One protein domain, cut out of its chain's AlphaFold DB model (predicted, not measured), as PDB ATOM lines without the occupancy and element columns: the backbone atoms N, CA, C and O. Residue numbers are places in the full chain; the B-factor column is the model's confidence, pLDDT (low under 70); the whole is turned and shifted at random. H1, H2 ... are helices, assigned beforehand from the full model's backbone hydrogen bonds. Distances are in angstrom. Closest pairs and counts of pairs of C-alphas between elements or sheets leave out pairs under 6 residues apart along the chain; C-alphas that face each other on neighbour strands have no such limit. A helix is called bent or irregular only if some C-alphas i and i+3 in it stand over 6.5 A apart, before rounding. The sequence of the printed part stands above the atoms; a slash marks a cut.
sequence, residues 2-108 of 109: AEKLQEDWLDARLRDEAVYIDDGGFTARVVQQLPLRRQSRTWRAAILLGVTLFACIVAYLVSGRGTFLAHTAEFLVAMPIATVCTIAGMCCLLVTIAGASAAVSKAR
ATOM      1  N   ALA A   2      34.615 -16.424  39.989       63.09
ATOM      2  CA  ALA A   2      33.678 -15.749  40.901       63.09
ATOM      3  C   ALA A   2      33.569 -16.379  42.309       63.09
ATOM      4  O   ALA A   2      33.560 -15.653  43.291       63.09
ATOM      5  N   GLU A   3      33.563 -17.712  42.417       63.66
ATOM      6  CA  GLU A   3      33.461 -18.435  43.702       63.66
ATOM      7  C   GLU A   3      34.598 -18.078  44.673       63.66
ATOM      8  O   GLU A   3      34.358 -17.735  45.825       63.66
ATOM      9  N   LYS A   4      35.831 -18.034  44.162       65.38
ATOM     10  CA  LYS A   4      37.022 -17.689  44.947       65.38
ATOM     11  C   LYS A   4      37.002 -16.227  45.416       65.38
ATOM     12  O   LYS A   4      37.414 -15.928  46.525       65.38
ATOM     13  N   LEU A   5      36.467 -15.334  44.578       72.00
ATOM     14  CA  LEU A   5      36.309 -13.913  44.895       72.00
ATOM     15  C   LEU A   5      35.275 -13.688  46.012       72.00
ATOM     16  O   LEU A   5      35.406 -12.763  46.811       72.00
ATOM     17  N   GLN A   6      34.242 -14.531  46.056       75.69
ATOM     18  CA  GLN A   6      33.177 -14.447  47.047       75.69
ATOM     19  C   GLN A   6      33.604 -15.002  48.409       75.69
ATOM     20  O   GLN A   6      33.242 -14.417  49.429       75.69
ATOM     21  N   GLU A   7      34.406 -16.071  48.429       71.25
ATOM     22  CA  GLU A   7      35.069 -16.544  49.650       71.25
ATOM     23  C   GLU A   7      35.992 -15.460  50.226       71.25
ATOM     24  O   GLU A   7      35.882 -15.143  51.407       71.25
ATOM     25  N   ASP A   8      36.815 -14.818  49.386       80.25
ATOM     26  CA  ASP A   8      37.777 -13.795  49.824       80.25
ATOM     27  C   ASP A   8      37.089 -12.538  50.419       80.25
ATOM     28  O   ASP A   8      37.552 -11.997  51.426       80.25
ATOM     29  N   TRP A   9      35.962 -12.080  49.849       87.50
ATOM     30  CA  TRP A   9      35.179 -10.954  50.395       87.50
ATOM     31  C   TRP A   9      34.480 -11.299  51.716       87.50
ATOM     32  O   TRP A   9      34.451 -10.480  52.638       87.50
ATOM     33  N   LEU A  10      33.926 -12.510  51.821       80.00
ATOM     34  CA  LEU A  10      33.236 -12.967  53.024       80.00
ATOM     35  C   LEU A  10      34.216 -13.122  54.191       80.00
ATOM     36  O   LEU A  10      33.932 -12.677  55.302       80.00
ATOM     37  N   ASP A  11      35.391 -13.691  53.922       79.81
ATOM     38  CA  ASP A  11      36.460 -13.845  54.904       79.81
ATOM     39  C   ASP A  11      36.986 -12.497  55.403       79.81
ATOM     40  O   ASP A  11      37.247 -12.340  56.598       79.81
ATOM     41  N   ALA A  12      37.127 -11.518  54.503       80.81
ATOM     42  CA  ALA A  12      37.526 -10.162  54.870       80.81
ATOM     43  C   ALA A  12      36.494  -9.519  55.808       80.81
ATOM     44  O   ALA A  12      36.858  -8.958  56.839       80.81
ATOM     45  N   ARG A  13      35.198  -9.668  55.504       81.25
ATOM     46  CA  ARG A  13      34.129  -9.096  56.328       81.25
ATOM     47  C   ARG A  13      33.989  -9.779  57.690       81.25
ATOM     48  O   ARG A  13      33.787  -9.097  58.690       81.25
ATOM     49  N   LEU A  14      34.133 -11.102  57.742       78.50
ATOM     50  CA  LEU A  14      34.096 -11.876  58.987       78.50
ATOM     51  C   LEU A  14      35.249 -11.514  59.928       78.50
ATOM     52  O   LEU A  14      35.050 -11.468  61.139       78.50
ATOM     53  N   ARG A  15      36.443 -11.238  59.389       73.88
ATOM     54  CA  ARG A  15      37.594 -10.794  60.191       73.88
ATOM     55  C   ARG A  15      37.432  -9.372  60.717       73.88
ATOM     56  O   ARG A  15      37.880  -9.109  61.825       73.88
ATOM     57  N   ASP A  16      36.786  -8.492  59.955       77.25
ATOM     58  CA  ASP A  16      36.525  -7.114  60.384       77.25
ATOM     59  C   ASP A  16      35.445  -7.023  61.476       77.25
ATOM     60  O   ASP A  16      35.506  -6.139  62.328       77.25
ATOM     61  N   GLU A  17      34.451  -7.920  61.477       70.81
ATOM     62  CA  GLU A  17      33.348  -7.893  62.455       70.81
ATOM     63  C   GLU A  17      33.607  -8.744  63.709       70.81
ATOM     64  O   GLU A  17      33.029  -8.483  64.768       70.81
ATOM     65  N   ALA A  18      34.489  -9.742  63.632       67.12
ATOM     66  CA  ALA A  18      34.823 -10.591  64.766       67.12
ATOM     67  C   ALA A  18      36.001 -10.011  65.565       67.12
ATOM     68  O   ALA A  18      37.159 -10.374  65.350       67.12
ATOM     69  N   VAL A  19      35.711  -9.137  66.536       73.38
ATOM     70  CA  VAL A  19      36.691  -8.764  67.571       73.38
ATOM     71  C   VAL A  19      37.147 -10.040  68.279       73.38
ATOM     72  O   VAL A  19      36.344 -10.722  68.917       73.38
ATOM     73  N   TYR A  20      38.432 -10.375  68.147       68.69
ATOM     74  CA  TYR A  20      39.024 -11.530  68.817       68.69
ATOM     75  C   TYR A  20      38.910 -11.343  70.335       68.69
ATOM     76  O   TYR A  20      39.545 -10.461  70.914       68.69
ATOM     77  N   ILE A  21      38.064 -12.151  70.970       77.56
ATOM     78  CA  ILE A  21      37.910 -12.169  72.423       77.56
ATOM     79  C   ILE A  21      39.124 -12.908  72.982       77.56
ATOM     80  O   ILE A  21      39.325 -14.082  72.677       77.56
ATOM     81  N   ASP A  22      39.933 -12.220  73.784       81.25
ATOM     82  CA  ASP A  22      41.015 -12.870  74.519       81.25
ATOM     83  C   ASP A  22      40.413 -13.820  75.559       81.25
ATOM     84  O   ASP A  22      39.855 -13.411  76.577       81.25
ATOM     85  N   ASP A  23      40.481 -15.108  75.255       84.50
ATOM     86  CA  ASP A  23      39.900 -16.187  76.041       84.50
ATOM     87  C   ASP A  23      40.968 -17.003  76.787       84.50
ATOM     88  O   ASP A  23      40.734 -18.153  77.175       84.50
ATOM     89  N   GLY A  24      42.175 -16.444  76.952       88.25
ATOM     90  CA  GLY A  24      43.290 -17.131  77.605       88.25
ATOM     91  C   GLY A  24      43.750 -18.391  76.858       88.25
ATOM     92  O   GLY A  24      44.293 -19.333  77.459       88.25
ATOM     93  N   GLY A  25      43.491 -18.454  75.550       85.94
ATOM     94  CA  GLY A  25      43.806 -19.603  74.706       85.94
ATOM     95  C   GLY A  25      42.854 -20.783  74.907       85.94
ATOM     96  O   GLY A  25      43.251 -21.929  74.667       85.94
ATOM     97  N   PHE A  26      41.626 -20.538  75.375       87.88
ATOM     98  CA  PHE A  26      40.578 -21.554  75.486       87.88
ATOM     99  C   PHE A  26      40.170 -22.077  74.102       87.88
ATOM    100  O   PHE A  26      40.260 -23.280  73.857       87.88
ATOM    101  N   THR A  27      39.832 -21.193  73.160       85.81
ATOM    102  CA  THR A  27      39.454 -21.551  71.784       85.81
ATOM    103  C   THR A  27      40.604 -22.253  71.081       85.81
ATOM    104  O   THR A  27      40.382 -23.260  70.419       85.81
ATOM    105  N   ALA A  28      41.849 -21.811  71.286       84.69
ATOM    106  CA  ALA A  28      43.018 -22.488  70.726       84.69
ATOM    107  C   ALA A  28      43.128 -23.949  71.204       84.69
ATOM    108  O   ALA A  28      43.362 -24.846  70.394       84.69
ATOM    109  N   ARG A  29      42.901 -24.206  72.499       88.50
ATOM    110  CA  ARG A  29      42.917 -25.561  73.074       88.50
ATOM    111  C   ARG A  29      41.739 -26.415  72.604       88.50
ATOM    112  O   ARG A  29      41.945 -27.581  72.277       88.50
ATOM    113  N   VAL A  30      40.537 -25.844  72.508       89.00
ATOM    114  CA  VAL A  30      39.346 -26.543  71.990       89.00
ATOM    115  C   VAL A  30      39.529 -26.903  70.518       89.00
ATOM    116  O   VAL A  30      39.317 -28.050  70.135       89.00
ATOM    117  N   VAL A  31      39.984 -25.956  69.694       85.81
ATOM    118  CA  VAL A  31      40.212 -26.171  68.259       85.81
ATOM    119  C   VAL A  31      41.292 -27.227  68.020       85.81
ATOM    120  O   VAL A  31      41.134 -28.057  67.130       85.81
ATOM    121  N   GLN A  32      42.351 -27.256  68.835       84.94
ATOM    122  CA  GLN A  32      43.387 -28.296  68.762       84.94
ATOM    123  C   GLN A  32      42.888 -29.691  69.169       84.94
ATOM    124  O   GLN A  32      43.432 -30.687  68.698       84.94
ATOM    125  N   GLN A  33      41.870 -29.776  70.028       86.94
ATOM    126  CA  GLN A  33      41.260 -31.041  70.448       86.94
ATOM    127  C   GLN A  33      40.154 -31.531  69.508       86.94
ATOM    128  O   GLN A  33      39.718 -32.678  69.632       86.94
ATOM    129  N   LEU A  34      39.700 -30.704  68.560       84.25
ATOM    130  CA  LEU A  34      38.726 -31.148  67.573       84.25
ATOM    131  C   LEU A  34      39.346 -32.251  66.704       84.25
ATOM    132  O   LEU A  34      40.462 -32.093  66.199       84.25
ATOM    133  N   PRO A  35      38.633 -33.372  66.487       79.56
ATOM    134  CA  PRO A  35      39.117 -34.412  65.600       79.56
ATOM    135  C   PRO A  35      39.345 -33.796  64.221       79.56
ATOM    136  O   PRO A  35      38.438 -33.175  63.660       79.56
ATOM    137  N   LEU A  36      40.560 -33.964  63.680       68.69
ATOM    138  CA  LEU A  36      40.882 -33.546  62.319       68.69
ATOM    139  C   LEU A  36      39.767 -34.053  61.411       68.69
ATOM    140  O   LEU A  36      39.582 -35.264  61.256       68.69
ATOM    141  N   ARG A  37      39.014 -33.122  60.819       62.41
ATOM    142  CA  ARG A  37      37.957 -33.435  59.866       62.41
ATOM    143  C   ARG A  37      38.647 -33.968  58.617       62.41
ATOM    144  O   ARG A  37      38.909 -33.230  57.674       62.41
ATOM    145  N   ARG A  38      39.007 -35.257  58.631       58.19
ATOM    146  CA  ARG A  38      39.487 -36.002  57.469       58.19
ATOM    147  C   ARG A  38      38.326 -36.047  56.496       58.19
ATOM    148  O   ARG A  38      37.520 -36.970  56.483       58.19
ATOM    149  N   GLN A  39      38.205 -34.984  55.714       59.62
ATOM    150  CA  GLN A  39      37.265 -34.914  54.625       59.62
ATOM    151  C   GLN A  39      37.651 -36.050  53.685       59.62
ATOM    152  O   GLN A  39      38.726 -36.043  53.087       59.62
ATOM    153  N   SER A  40      36.787 -37.057  53.605       61.78
ATOM    154  CA  SER A  40      36.911 -38.271  52.794       61.78
ATOM    155  C   SER A  40      36.784 -37.962  51.295       61.78
ATOM    156  O   SER A  40      36.079 -38.627  50.538       61.78
ATOM    157  N   ARG A  41      37.463 -36.904  50.842       62.38
ATOM    158  CA  ARG A  41      37.437 -36.372  49.482       62.38
ATOM    159  C   ARG A  41      37.860 -37.434  48.466       62.38
ATOM    160  O   ARG A  41      37.307 -37.477  47.372       62.38
ATOM    161  N   THR A  42      38.755 -38.335  48.865       66.12
ATOM    162  CA  THR A  42      39.187 -39.499  48.079       66.12
ATOM    163  C   THR A  42      38.057 -40.490  47.810       66.12
ATOM    164  O   THR A  42      37.932 -40.961  46.685       66.12
ATOM    165  N   TRP A  43      37.177 -40.752  48.781       75.94
ATOM    166  CA  TRP A  43      36.033 -41.650  48.589       75.94
ATOM    167  C   TRP A  43      35.006 -41.075  47.618       75.94
ATOM    168  O   TRP A  43      34.507 -41.794  46.757       75.94
ATOM    169  N   ARG A  44      34.733 -39.766  47.696       77.88
ATOM    170  CA  ARG A  44      33.830 -39.095  46.743       77.88
ATOM    171  C   ARG A  44      34.372 -39.172  45.316       77.88
ATOM    172  O   ARG A  44      33.617 -39.484  44.403       77.88
ATOM    173  N   ALA A  45      35.671 -38.935  45.138       76.12
ATOM    174  CA  ALA A  45      36.320 -39.050  43.834       76.12
ATOM    175  C   ALA A  45      36.271 -40.488  43.288       76.12
ATOM    176  O   ALA A  45      35.941 -40.682  42.121       76.12
ATOM    177  N   ALA A  46      36.523 -41.493  44.132       78.81
ATOM    178  CA  ALA A  46      36.449 -42.900  43.739       78.81
ATOM    179  C   ALA A  46      35.029 -43.321  43.318       78.81
ATOM    180  O   ALA A  46      34.868 -43.985  42.297       78.81
ATOM    181  N   ILE A  47      33.998 -42.891  44.056       80.25
ATOM    182  CA  ILE A  47      32.593 -43.162  43.714       80.25
ATOM    183  C   ILE A  47      32.231 -42.506  42.377       80.25
ATOM    184  O   ILE A  47      31.660 -43.164  41.511       80.25
ATOM    185  N   LEU A  48      32.592 -41.234  42.182       84.94
ATOM    186  CA  LEU A  48      32.311 -40.518  40.934       84.94
ATOM    187  C   LEU A  48      33.000 -41.177  39.735       84.94
ATOM    188  O   LEU A  48      32.359 -41.375  38.704       84.94
ATOM    189  N   LEU A  49      34.267 -41.577  39.874       84.19
ATOM    190  CA  LEU A  49      34.977 -42.305  38.822       84.19
ATOM    191  C   LEU A  49      34.326 -43.658  38.525       84.19
ATOM    192  O   LEU A  49      34.117 -43.981  37.358       84.19
ATOM    193  N   GLY A  50      33.952 -44.416  39.558       84.56
ATOM    194  CA  GLY A  50      33.278 -45.703  39.397       84.56
ATOM    195  C   GLY A  50      31.944 -45.579  38.659       84.56
ATOM    196  O   GLY A  50      31.705 -46.312  37.703       84.56
ATOM    197  N   VAL A  51      31.103 -44.614  39.046       85.69
ATOM    198  CA  VAL A  51      29.803 -44.366  38.398       85.69
ATOM    199  C   VAL A  51      29.982 -43.902  36.954       85.69
ATOM    200  O   VAL A  51      29.264 -44.370  36.074       85.69
ATOM    201  N   THR A  52      30.956 -43.030  36.690       84.81
ATOM    202  CA  THR A  52      31.227 -42.533  35.333       84.81
ATOM    203  C   THR A  52      31.692 -43.668  34.423       84.81
ATOM    204  O   THR A  52      31.146 -43.849  33.337       84.81
ATOM    205  N   LEU A  53      32.642 -44.489  34.883       84.62
ATOM    206  CA  LEU A  53      33.134 -45.634  34.120       84.62
ATOM    207  C   LEU A  53      32.020 -46.656  33.870       84.62
ATOM    208  O   LEU A  53      31.876 -47.158  32.756       84.62
ATOM    209  N   PHE A  54      31.198 -46.926  34.885       84.94
ATOM    210  CA  PHE A  54      30.049 -47.814  34.757       84.94
ATOM    211  C   PHE A  54      29.043 -47.293  33.725       84.94
ATOM    212  O   PHE A  54      28.631 -48.044  32.843       84.94
ATOM    213  N   ALA A  55      28.705 -46.002  33.773       81.62
ATOM    214  CA  ALA A  55      27.829 -45.368  32.794       81.62
ATOM    215  C   ALA A  55      28.401 -45.464  31.371       81.62
ATOM    216  O   ALA A  55      27.656 -45.773  30.445       81.62
ATOM    217  N   CYS A  56      29.713 -45.283  31.191       77.94
ATOM    218  CA  CYS A  56      30.372 -45.473  29.897       77.94
ATOM    219  C   CYS A  56      30.290 -46.924  29.404       77.94
ATOM    220  O   CYS A  56      30.000 -47.148  28.232       77.94
ATOM    221  N   ILE A  57      30.508 -47.912  30.277       77.62
ATOM    222  CA  ILE A  57      30.410 -49.336  29.922       77.62
ATOM    223  C   ILE A  57      28.975 -49.693  29.535       77.62
ATOM    224  O   ILE A  57      28.756 -50.336  28.511       77.62
ATOM    225  N   VAL A  58      27.988 -49.246  30.313       78.44
ATOM    226  CA  VAL A  58      26.568 -49.446  29.996       78.44
ATOM    227  C   VAL A  58      26.217 -48.764  28.680       78.44
ATOM    228  O   VAL A  58      25.627 -49.404  27.819       78.44
ATOM    229  N   ALA A  59      26.630 -47.514  28.475       77.81
ATOM    230  CA  ALA A  59      26.409 -46.799  27.224       77.81
ATOM    231  C   ALA A  59      27.058 -47.518  26.036       77.81
ATOM    232  O   ALA A  59      26.449 -47.585  24.976       77.81
ATOM    233  N   TYR A  60      28.241 -48.111  26.211       70.75
ATOM    234  CA  TYR A  60      28.923 -48.895  25.182       70.75
ATOM    235  C   TYR A  60      28.200 -50.216  24.868       70.75
ATOM    236  O   TYR A  60      28.061 -50.586  23.704       70.75
ATOM    237  N   LEU A  61      27.709 -50.921  25.892       68.75
ATOM    238  CA  LEU A  61      26.957 -52.168  25.731       68.75
ATOM    239  C   LEU A  61      25.573 -51.927  25.110       68.75
ATOM    240  O   LEU A  61      25.164 -52.679  24.228       68.75
ATOM    241  N   VAL A  62      24.882 -50.865  25.537       68.44
ATOM    242  CA  VAL A  62      23.591 -50.428  24.981       68.44
ATOM    243  C   VAL A  62      23.764 -49.883  23.566       68.44
ATOM    244  O   VAL A  62      22.938 -50.175  22.708       68.44
ATOM    245  N   SER A  63      24.869 -49.184  23.286       65.06
ATOM    246  CA  SER A  63      25.236 -48.724  21.939       65.06
ATOM    247  C   SER A  63      25.692 -49.854  21.010       65.06
ATOM    248  O   SER A  63      26.354 -49.577  20.017       65.06
ATOM    249  N   GLY A  64      25.352 -51.113  21.319       57.34
ATOM    250  CA  GLY A  64      25.438 -52.257  20.418       57.34
ATOM    251  C   GLY A  64      26.776 -52.346  19.697       57.34
ATOM    252  O   GLY A  64      26.880 -51.868  18.572       57.34
ATOM    253  N   ARG A  65      27.784 -52.951  20.348       57.38
ATOM    254  CA  ARG A  65      29.104 -53.344  19.795       57.38
ATOM    255  C   ARG A  65      29.098 -53.434  18.251       57.38
ATOM    256  O   ARG A  65      28.858 -54.498  17.695       57.38
ATOM    257  N   GLY A  66      29.363 -52.318  17.566       52.06
ATOM    258  CA  GLY A  66      29.553 -52.247  16.111       52.06
ATOM    259  C   GLY A  66      28.321 -52.124  15.193       52.06
ATOM    260  O   GLY A  66      28.527 -51.968  13.995       52.06
ATOM    261  N   THR A  67      27.072 -52.140  15.672       52.94
ATOM    262  CA  THR A  67      25.871 -52.115  14.793       52.94
ATOM    263  C   THR A  67      25.125 -50.775  14.745       52.94
ATOM    264  O   THR A  67      24.218 -50.597  13.929       52.94
ATOM    265  N   PHE A  68      25.533 -49.789  15.549       49.88
ATOM    266  CA  PHE A  68      24.841 -48.495  15.653       49.88
ATOM    267  C   PHE A  68      24.946 -47.579  14.427       49.88
ATOM    268  O   PHE A  68      24.130 -46.671  14.290       49.88
ATOM    269  N   LEU A  69      25.891 -47.811  13.512       52.94
ATOM    270  CA  LEU A  69      25.962 -47.033  12.267       52.94
ATOM    271  C   LEU A  69      25.027 -47.555  11.164       52.94
ATOM    272  O   LEU A  69      24.804 -46.838  10.195       52.94
ATOM    273  N   ALA A  70      24.476 -48.769  11.289       50.06
ATOM    274  CA  ALA A  70      23.773 -49.426  10.182       50.06
ATOM    275  C   ALA A  70      22.276 -49.692  10.418       50.06
ATOM    276  O   ALA A  70      21.573 -49.979   9.455       50.06
ATOM    277  N   HIS A  71      21.769 -49.664  11.657       48.62
ATOM    278  CA  HIS A  71      20.429 -50.203  11.984       48.62
ATOM    279  C   HIS A  71      19.484 -49.226  12.710       48.62
ATOM    280  O   HIS A  71      18.452 -49.628  13.242       48.62
ATOM    281  N   THR A  72      19.777 -47.926  12.725       50.16
ATOM    282  CA  THR A  72      18.963 -46.918  13.433       50.16
ATOM    283  C   THR A  72      17.621 -46.575  12.770       50.16
ATOM    284  O   THR A  72      16.843 -45.838  13.367       50.16
ATOM    285  N   ALA A  73      17.297 -47.122  11.595       51.38
ATOM    286  CA  ALA A  73      16.022 -46.845  10.924       51.38
ATOM    287  C   ALA A  73      14.883 -47.831  11.267       51.38
ATOM    288  O   ALA A  73      13.722 -47.445  11.180       51.38
ATOM    289  N   GLU A  74      15.169 -49.068  11.697       51.22
ATOM    290  CA  GLU A  74      14.128 -50.114  11.835       51.22
ATOM    291  C   GLU A  74      13.806 -50.524  13.286       51.22
ATOM    292  O   GLU A  74      12.761 -51.116  13.559       51.22
ATOM    293  N   PHE A  75      14.653 -50.177  14.260       51.62
ATOM    294  CA  PHE A  75      14.558 -50.736  15.618       51.62
ATOM    295  C   PHE A  75      13.506 -50.116  16.543       51.62
ATOM    296  O   PHE A  75      13.235 -50.683  17.603       51.62
ATOM    297  N   LEU A  76      12.879 -48.993  16.180       51.78
ATOM    298  CA  LEU A  76      11.911 -48.343  17.074       51.78
ATOM    299  C   LEU A  76      10.607 -49.153  17.235       51.78
ATOM    300  O   LEU A  76       9.877 -48.942  18.198       51.78
ATOM    301  N   VAL A  77      10.338 -50.109  16.335       54.31
ATOM    302  CA  VAL A  77       9.122 -50.946  16.348       54.31
ATOM    303  C   VAL A  77       9.373 -52.361  16.898       54.31
ATOM    304  O   VAL A  77       8.442 -53.010  17.365       54.31
ATOM    305  N   ALA A  78      10.624 -52.837  16.918       56.78
ATOM    306  CA  ALA A  78      10.970 -54.228  17.241       56.78
ATOM    307  C   ALA A  78      11.696 -54.414  18.590       56.78
ATOM    308  O   ALA A  78      12.323 -55.446  18.809       56.78
ATOM    309  N   MET A  79      11.653 -53.426  19.492       54.75
ATOM    310  CA  MET A  79      12.314 -53.499  20.804       54.75
ATOM    311  C   MET A  79      11.590 -54.501  21.729       54.75
ATOM    312  O   MET A  79      10.463 -54.236  22.152       54.75
ATOM    313  N   PRO A  80      12.197 -55.656  22.070       64.94
ATOM    314  CA  PRO A  80      11.546 -56.661  22.900       64.94
ATOM    315  C   PRO A  80      11.431 -56.173  24.352       64.94
ATOM    316  O   PRO A  80      12.396 -55.723  24.960       64.94
ATOM    317  N   ILE A  81      10.254 -56.321  24.962       68.06
ATOM    318  CA  ILE A  81       9.976 -55.898  26.353       68.06
ATOM    319  C   ILE A  81      10.991 -56.470  27.360       68.06
ATOM    320  O   ILE A  81      11.348 -55.807  28.332       68.06
ATOM    321  N   ALA A  82      11.529 -57.661  27.089       63.94
ATOM    322  CA  ALA A  82      12.558 -58.293  27.907       63.94
ATOM    323  C   ALA A  82      13.812 -57.418  28.087       63.94
ATOM    324  O   ALA A  82      14.324 -57.328  29.203       63.94
ATOM    325  N   THR A  83      14.284 -56.721  27.045       65.69
ATOM    326  CA  THR A  83      15.475 -55.860  27.161       65.69
ATOM    327  C   THR A  83      15.196 -54.634  28.020       65.69
ATOM    328  O   THR A  83      16.017 -54.275  28.868       65.69
ATOM    329  N   VAL A  84      14.003 -54.045  27.896       70.56
ATOM    330  CA  VAL A  84      13.568 -52.922  28.741       70.56
ATOM    331  C   VAL A  84      13.493 -53.356  30.208       70.56
ATOM    332  O   VAL A  84      14.020 -52.670  31.085       70.56
ATOM    333  N   CYS A  85      12.931 -54.537  30.479       70.31
ATOM    334  CA  CYS A  85      12.850 -55.096  31.827       70.31
ATOM    335  C   CYS A  85      14.228 -55.400  32.430       70.31
ATOM    336  O   CYS A  85      14.445 -55.110  33.604       70.31
ATOM    337  N   THR A  86      15.183 -55.929  31.655       72.00
ATOM    338  CA  THR A  86      16.541 -56.184  32.170       72.00
ATOM    339  C   THR A  86      17.282 -54.902  32.534       72.00
ATOM    340  O   THR A  86      17.948 -54.856  33.567       72.00
ATOM    341  N   ILE A  87      17.128 -53.838  31.739       73.00
ATOM    342  CA  ILE A  87      17.752 -52.539  32.020       73.00
ATOM    343  C   ILE A  87      17.122 -51.919  33.271       73.00
ATOM    344  O   ILE A  87      17.840 -51.495  34.176       73.00
ATOM    345  N   ALA A  88      15.790 -51.927  33.361       77.25
ATOM    346  CA  ALA A  88      15.076 -51.446  34.537       77.25
ATOM    347  C   ALA A  88      15.471 -52.226  35.806       77.25
ATOM    348  O   ALA A  88      15.759 -51.620  36.838       77.25
ATOM    349  N   GLY A  89      15.570 -53.557  35.716       76.12
ATOM    350  CA  GLY A  89      15.997 -54.419  36.819       76.12
ATOM    351  C   GLY A  89      17.426 -54.129  37.285       76.12
ATOM    352  O   GLY A  89      17.666 -54.003  38.487       76.12
ATOM    353  N   MET A  90      18.361 -53.941  36.349       74.00
ATOM    354  CA  MET A  90      19.741 -53.556  36.662       74.00
ATOM    355  C   MET A  90      19.813 -52.185  37.346       74.00
ATOM    356  O   MET A  90      20.517 -52.038  38.345       74.00
ATOM    357  N   CYS A  91      19.049 -51.197  36.870       75.06
ATOM    358  CA  CYS A  91      18.960 -49.884  37.513       75.06
ATOM    359  C   CYS A  91      18.412 -49.980  38.943       75.06
ATOM    360  O   CYS A  91      18.997 -49.402  39.859       75.06
ATOM    361  N   CYS A  92      17.336 -50.741  39.166       76.88
ATOM    362  CA  CYS A  92      16.786 -50.951  40.506       76.88
ATOM    363  C   CYS A  92      17.803 -51.612  41.445       76.88
ATOM    364  O   CYS A  92      17.985 -51.151  42.572       76.88
ATOM    365  N   LEU A  93      18.514 -52.641  40.977       78.62
ATOM    366  CA  LEU A  93      19.553 -53.311  41.761       78.62
ATOM    367  C   LEU A  93      20.664 -52.345  42.178       78.62
ATOM    368  O   LEU A  93      21.008 -52.274  43.359       78.62
ATOM    369  N   LEU A  94      21.174 -51.537  41.250       78.31
ATOM    370  CA  LEU A  94      22.216 -50.551  41.551       78.31
ATOM    371  C   LEU A  94      21.756 -49.521  42.587       78.31
ATOM    372  O   LEU A  94      22.500 -49.219  43.521       78.31
ATOM    373  N   VAL A  95      20.520 -49.027  42.467       78.44
ATOM    374  CA  VAL A  95      19.936 -48.088  43.436       78.44
ATOM    375  C   VAL A  95      19.824 -48.727  44.823       78.44
ATOM    376  O   VAL A  95      20.180 -48.091  45.813       78.44
ATOM    377  N   THR A  96      19.404 -49.993  44.919       75.62
ATOM    378  CA  THR A  96      19.296 -50.682  46.219       75.62
ATOM    379  C   THR A  96      20.653 -50.919  46.885       75.62
ATOM    380  O   THR A  96      20.784 -50.700  48.088       75.62
ATOM    381  N   ILE A  97      21.687 -51.287  46.123       78.38
ATOM    382  CA  ILE A  97      23.040 -51.523  46.651       78.38
ATOM    383  C   ILE A  97      23.682 -50.203  47.105       78.38
ATOM    384  O   ILE A  97      24.296 -50.130  48.177       78.38
ATOM    385  N   ALA A  98      23.500 -49.131  46.329       72.50
ATOM    386  CA  ALA A  98      23.953 -47.793  46.698       72.50
ATOM    387  C   ALA A  98      23.224 -47.274  47.953       72.50
ATOM    388  O   ALA A  98      23.848 -46.729  48.862       72.50
ATOM    389  N   GLY A  99      21.912 -47.505  48.048       72.56
ATOM    390  CA  GLY A  99      21.114 -47.141  49.219       72.56
ATOM    391  C   GLY A  99      21.527 -47.908  50.478       72.56
ATOM    392  O   GLY A  99      21.717 -47.307  51.536       72.56
ATOM    393  N   ALA A 100      21.742 -49.222  50.364       72.38
ATOM    394  CA  ALA A 100      22.168 -50.066  51.477       72.38
ATOM    395  C   ALA A 100      23.567 -49.684  51.993       72.38
ATOM    396  O   ALA A 100      23.773 -49.578  53.200       72.38
ATOM    397  N   SER A 101      24.518 -49.405  51.099       69.44
ATOM    398  CA  SER A 101      25.864 -48.954  51.489       69.44
ATOM    399  C   SER A 101      25.855 -47.566  52.149       69.44
ATOM    400  O   SER A 101      26.564 -47.342  53.137       69.44
ATOM    401  N   ALA A 102      24.992 -46.653  51.693       67.56
ATOM    402  CA  ALA A 102      24.779 -45.362  52.348       67.56
ATOM    403  C   ALA A 102      24.147 -45.512  53.748       67.56
ATOM    404  O   ALA A 102      24.588 -44.862  54.695       67.56
ATOM    405  N   ALA A 103      23.171 -46.409  53.917       67.50
ATOM    406  CA  ALA A 103      22.541 -46.667  55.212       67.50
ATOM    407  C   ALA A 103      23.505 -47.322  56.219       67.50
ATOM    408  O   ALA A 103      23.576 -46.898  57.372       67.50
ATOM    409  N   VAL A 104      24.302 -48.302  55.777       73.44
ATOM    410  CA  VAL A 104      25.293 -48.992  56.624       73.44
ATOM    411  C   VAL A 104      26.418 -48.052  57.063       73.44
ATOM    412  O   VAL A 104      26.857 -48.119  58.207       73.44
ATOM    413  N   SER A 105      26.869 -47.143  56.192       65.62
ATOM    414  CA  SER A 105      27.886 -46.148  56.571       65.62
ATOM    415  C   SER A 105      27.367 -45.124  57.584       65.62
ATOM    416  O   SER A 105      28.118 -44.719  58.468       65.62
ATOM    417  N   LYS A 106      26.078 -44.763  57.513       59.34
ATOM    418  CA  LYS A 106      25.429 -43.882  58.492       59.34
ATOM    419  C   LYS A 106      25.183 -44.564  59.841       59.34
ATOM    420  O   LYS A 106      25.274 -43.899  60.859       59.34
ATOM    421  N   ALA A 107      24.904 -45.866  59.861       61.34
ATOM    422  CA  ALA A 107      24.706 -46.628  61.100       61.34
ATOM    423  C   ALA A 107      26.013 -46.924  61.864       61.34
ATOM    424  O   ALA A 107      25.968 -47.377  63.004       61.34
ATOM    425  N   ARG A 108      27.173 -46.708  61.228       47.69
ATOM    426  CA  ARG A 108      28.506 -46.969  61.795       47.69
ATOM    427  C   ARG A 108      29.257 -45.694  62.216       47.69
ATOM    428  O   ARG A 108      30.369 -45.811  62.725       47.69
TER     429      ARG A 108
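AT A GLANCE: This is residues 2 to 108 of the 109 residues of an uncharacterized protein of Chthoniobacterales bacterium (UniProt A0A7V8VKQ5). The printed part is a long, open S of four helices in which no helix touches another. H1 makes one short limb, the link after it folds back into H2 and H3, which with the link between them make the long middle pass, and a loop at the far end folds back again into H4, the other limb. The 107 printed residues hold four named helices, in the order H1, H2, H3, H4, and no named strand; the class is all helix. The whole is extended, with a radius of gyration of the C-alphas of 25.8 A, and spans 78 by 38 by 20 A.

IN THESE COORDINATES: H1 is residues 2 to 17, from Ala 2 with its C-alpha at (33.678, -15.749, 40.901) to Glu 17, 22.9 A from first to last C-alpha. H2 is residues 26 to 33, Phe 26 to Gln 33, and measures 10.8 A. H3 is residues 41 to 62, 31.5 A long, from Arg 41 with its C-alpha at (37.437, -36.372, 49.482) to Val 62. H4, the longest helix with 27 residues, is residues 81 to 107 and measures 38.9 A; it ends at Ala 107, C-alpha (24.706, -46.628, 61.100).

HOW THE PARTS SIT: H1 is apart from H2, H3 and H4, with no C-alpha of the one within 8 A of the other. H2 and H3 are apart, and H2 and H4 are apart. H3 and H4 are also apart, though they follow each other in the chain. The z part of the N-to-C direction is 0.91 in H1, -0.46 in H2, -0.83 in H3 and 0.88 in H4. Residues 2 to 57 stand free, as do residues 63 to 86 and 88 to 108: no C-alpha 8 or more residues away along the chain lies within 10 A of theirs. In H1, H2, H3 and H4 every O i to N i+4 pair is within hydrogen-bond range. No helix is bent or irregular.

THE WHOLE: The outline is a rod, and the two C-alphas farthest apart, those of Gly 24 and Glu 74, are 79.1 A apart. The first and last printed C-alphas, of Ala 2 and Arg 108, are 37.9 A apart. The printed part has no cut. The links from H1 to H2, 8 residues, and from H2 to H3, 7 residues, are short; the link from H3 to H4, residues 63 to 80, is long. The mean pLDDT of the printed part is 71.6, and 42 residues are under 70: residues 2 to 4, 18, 20, 36 to 42, 61 to 83, 101 to 103 and 105 to 108.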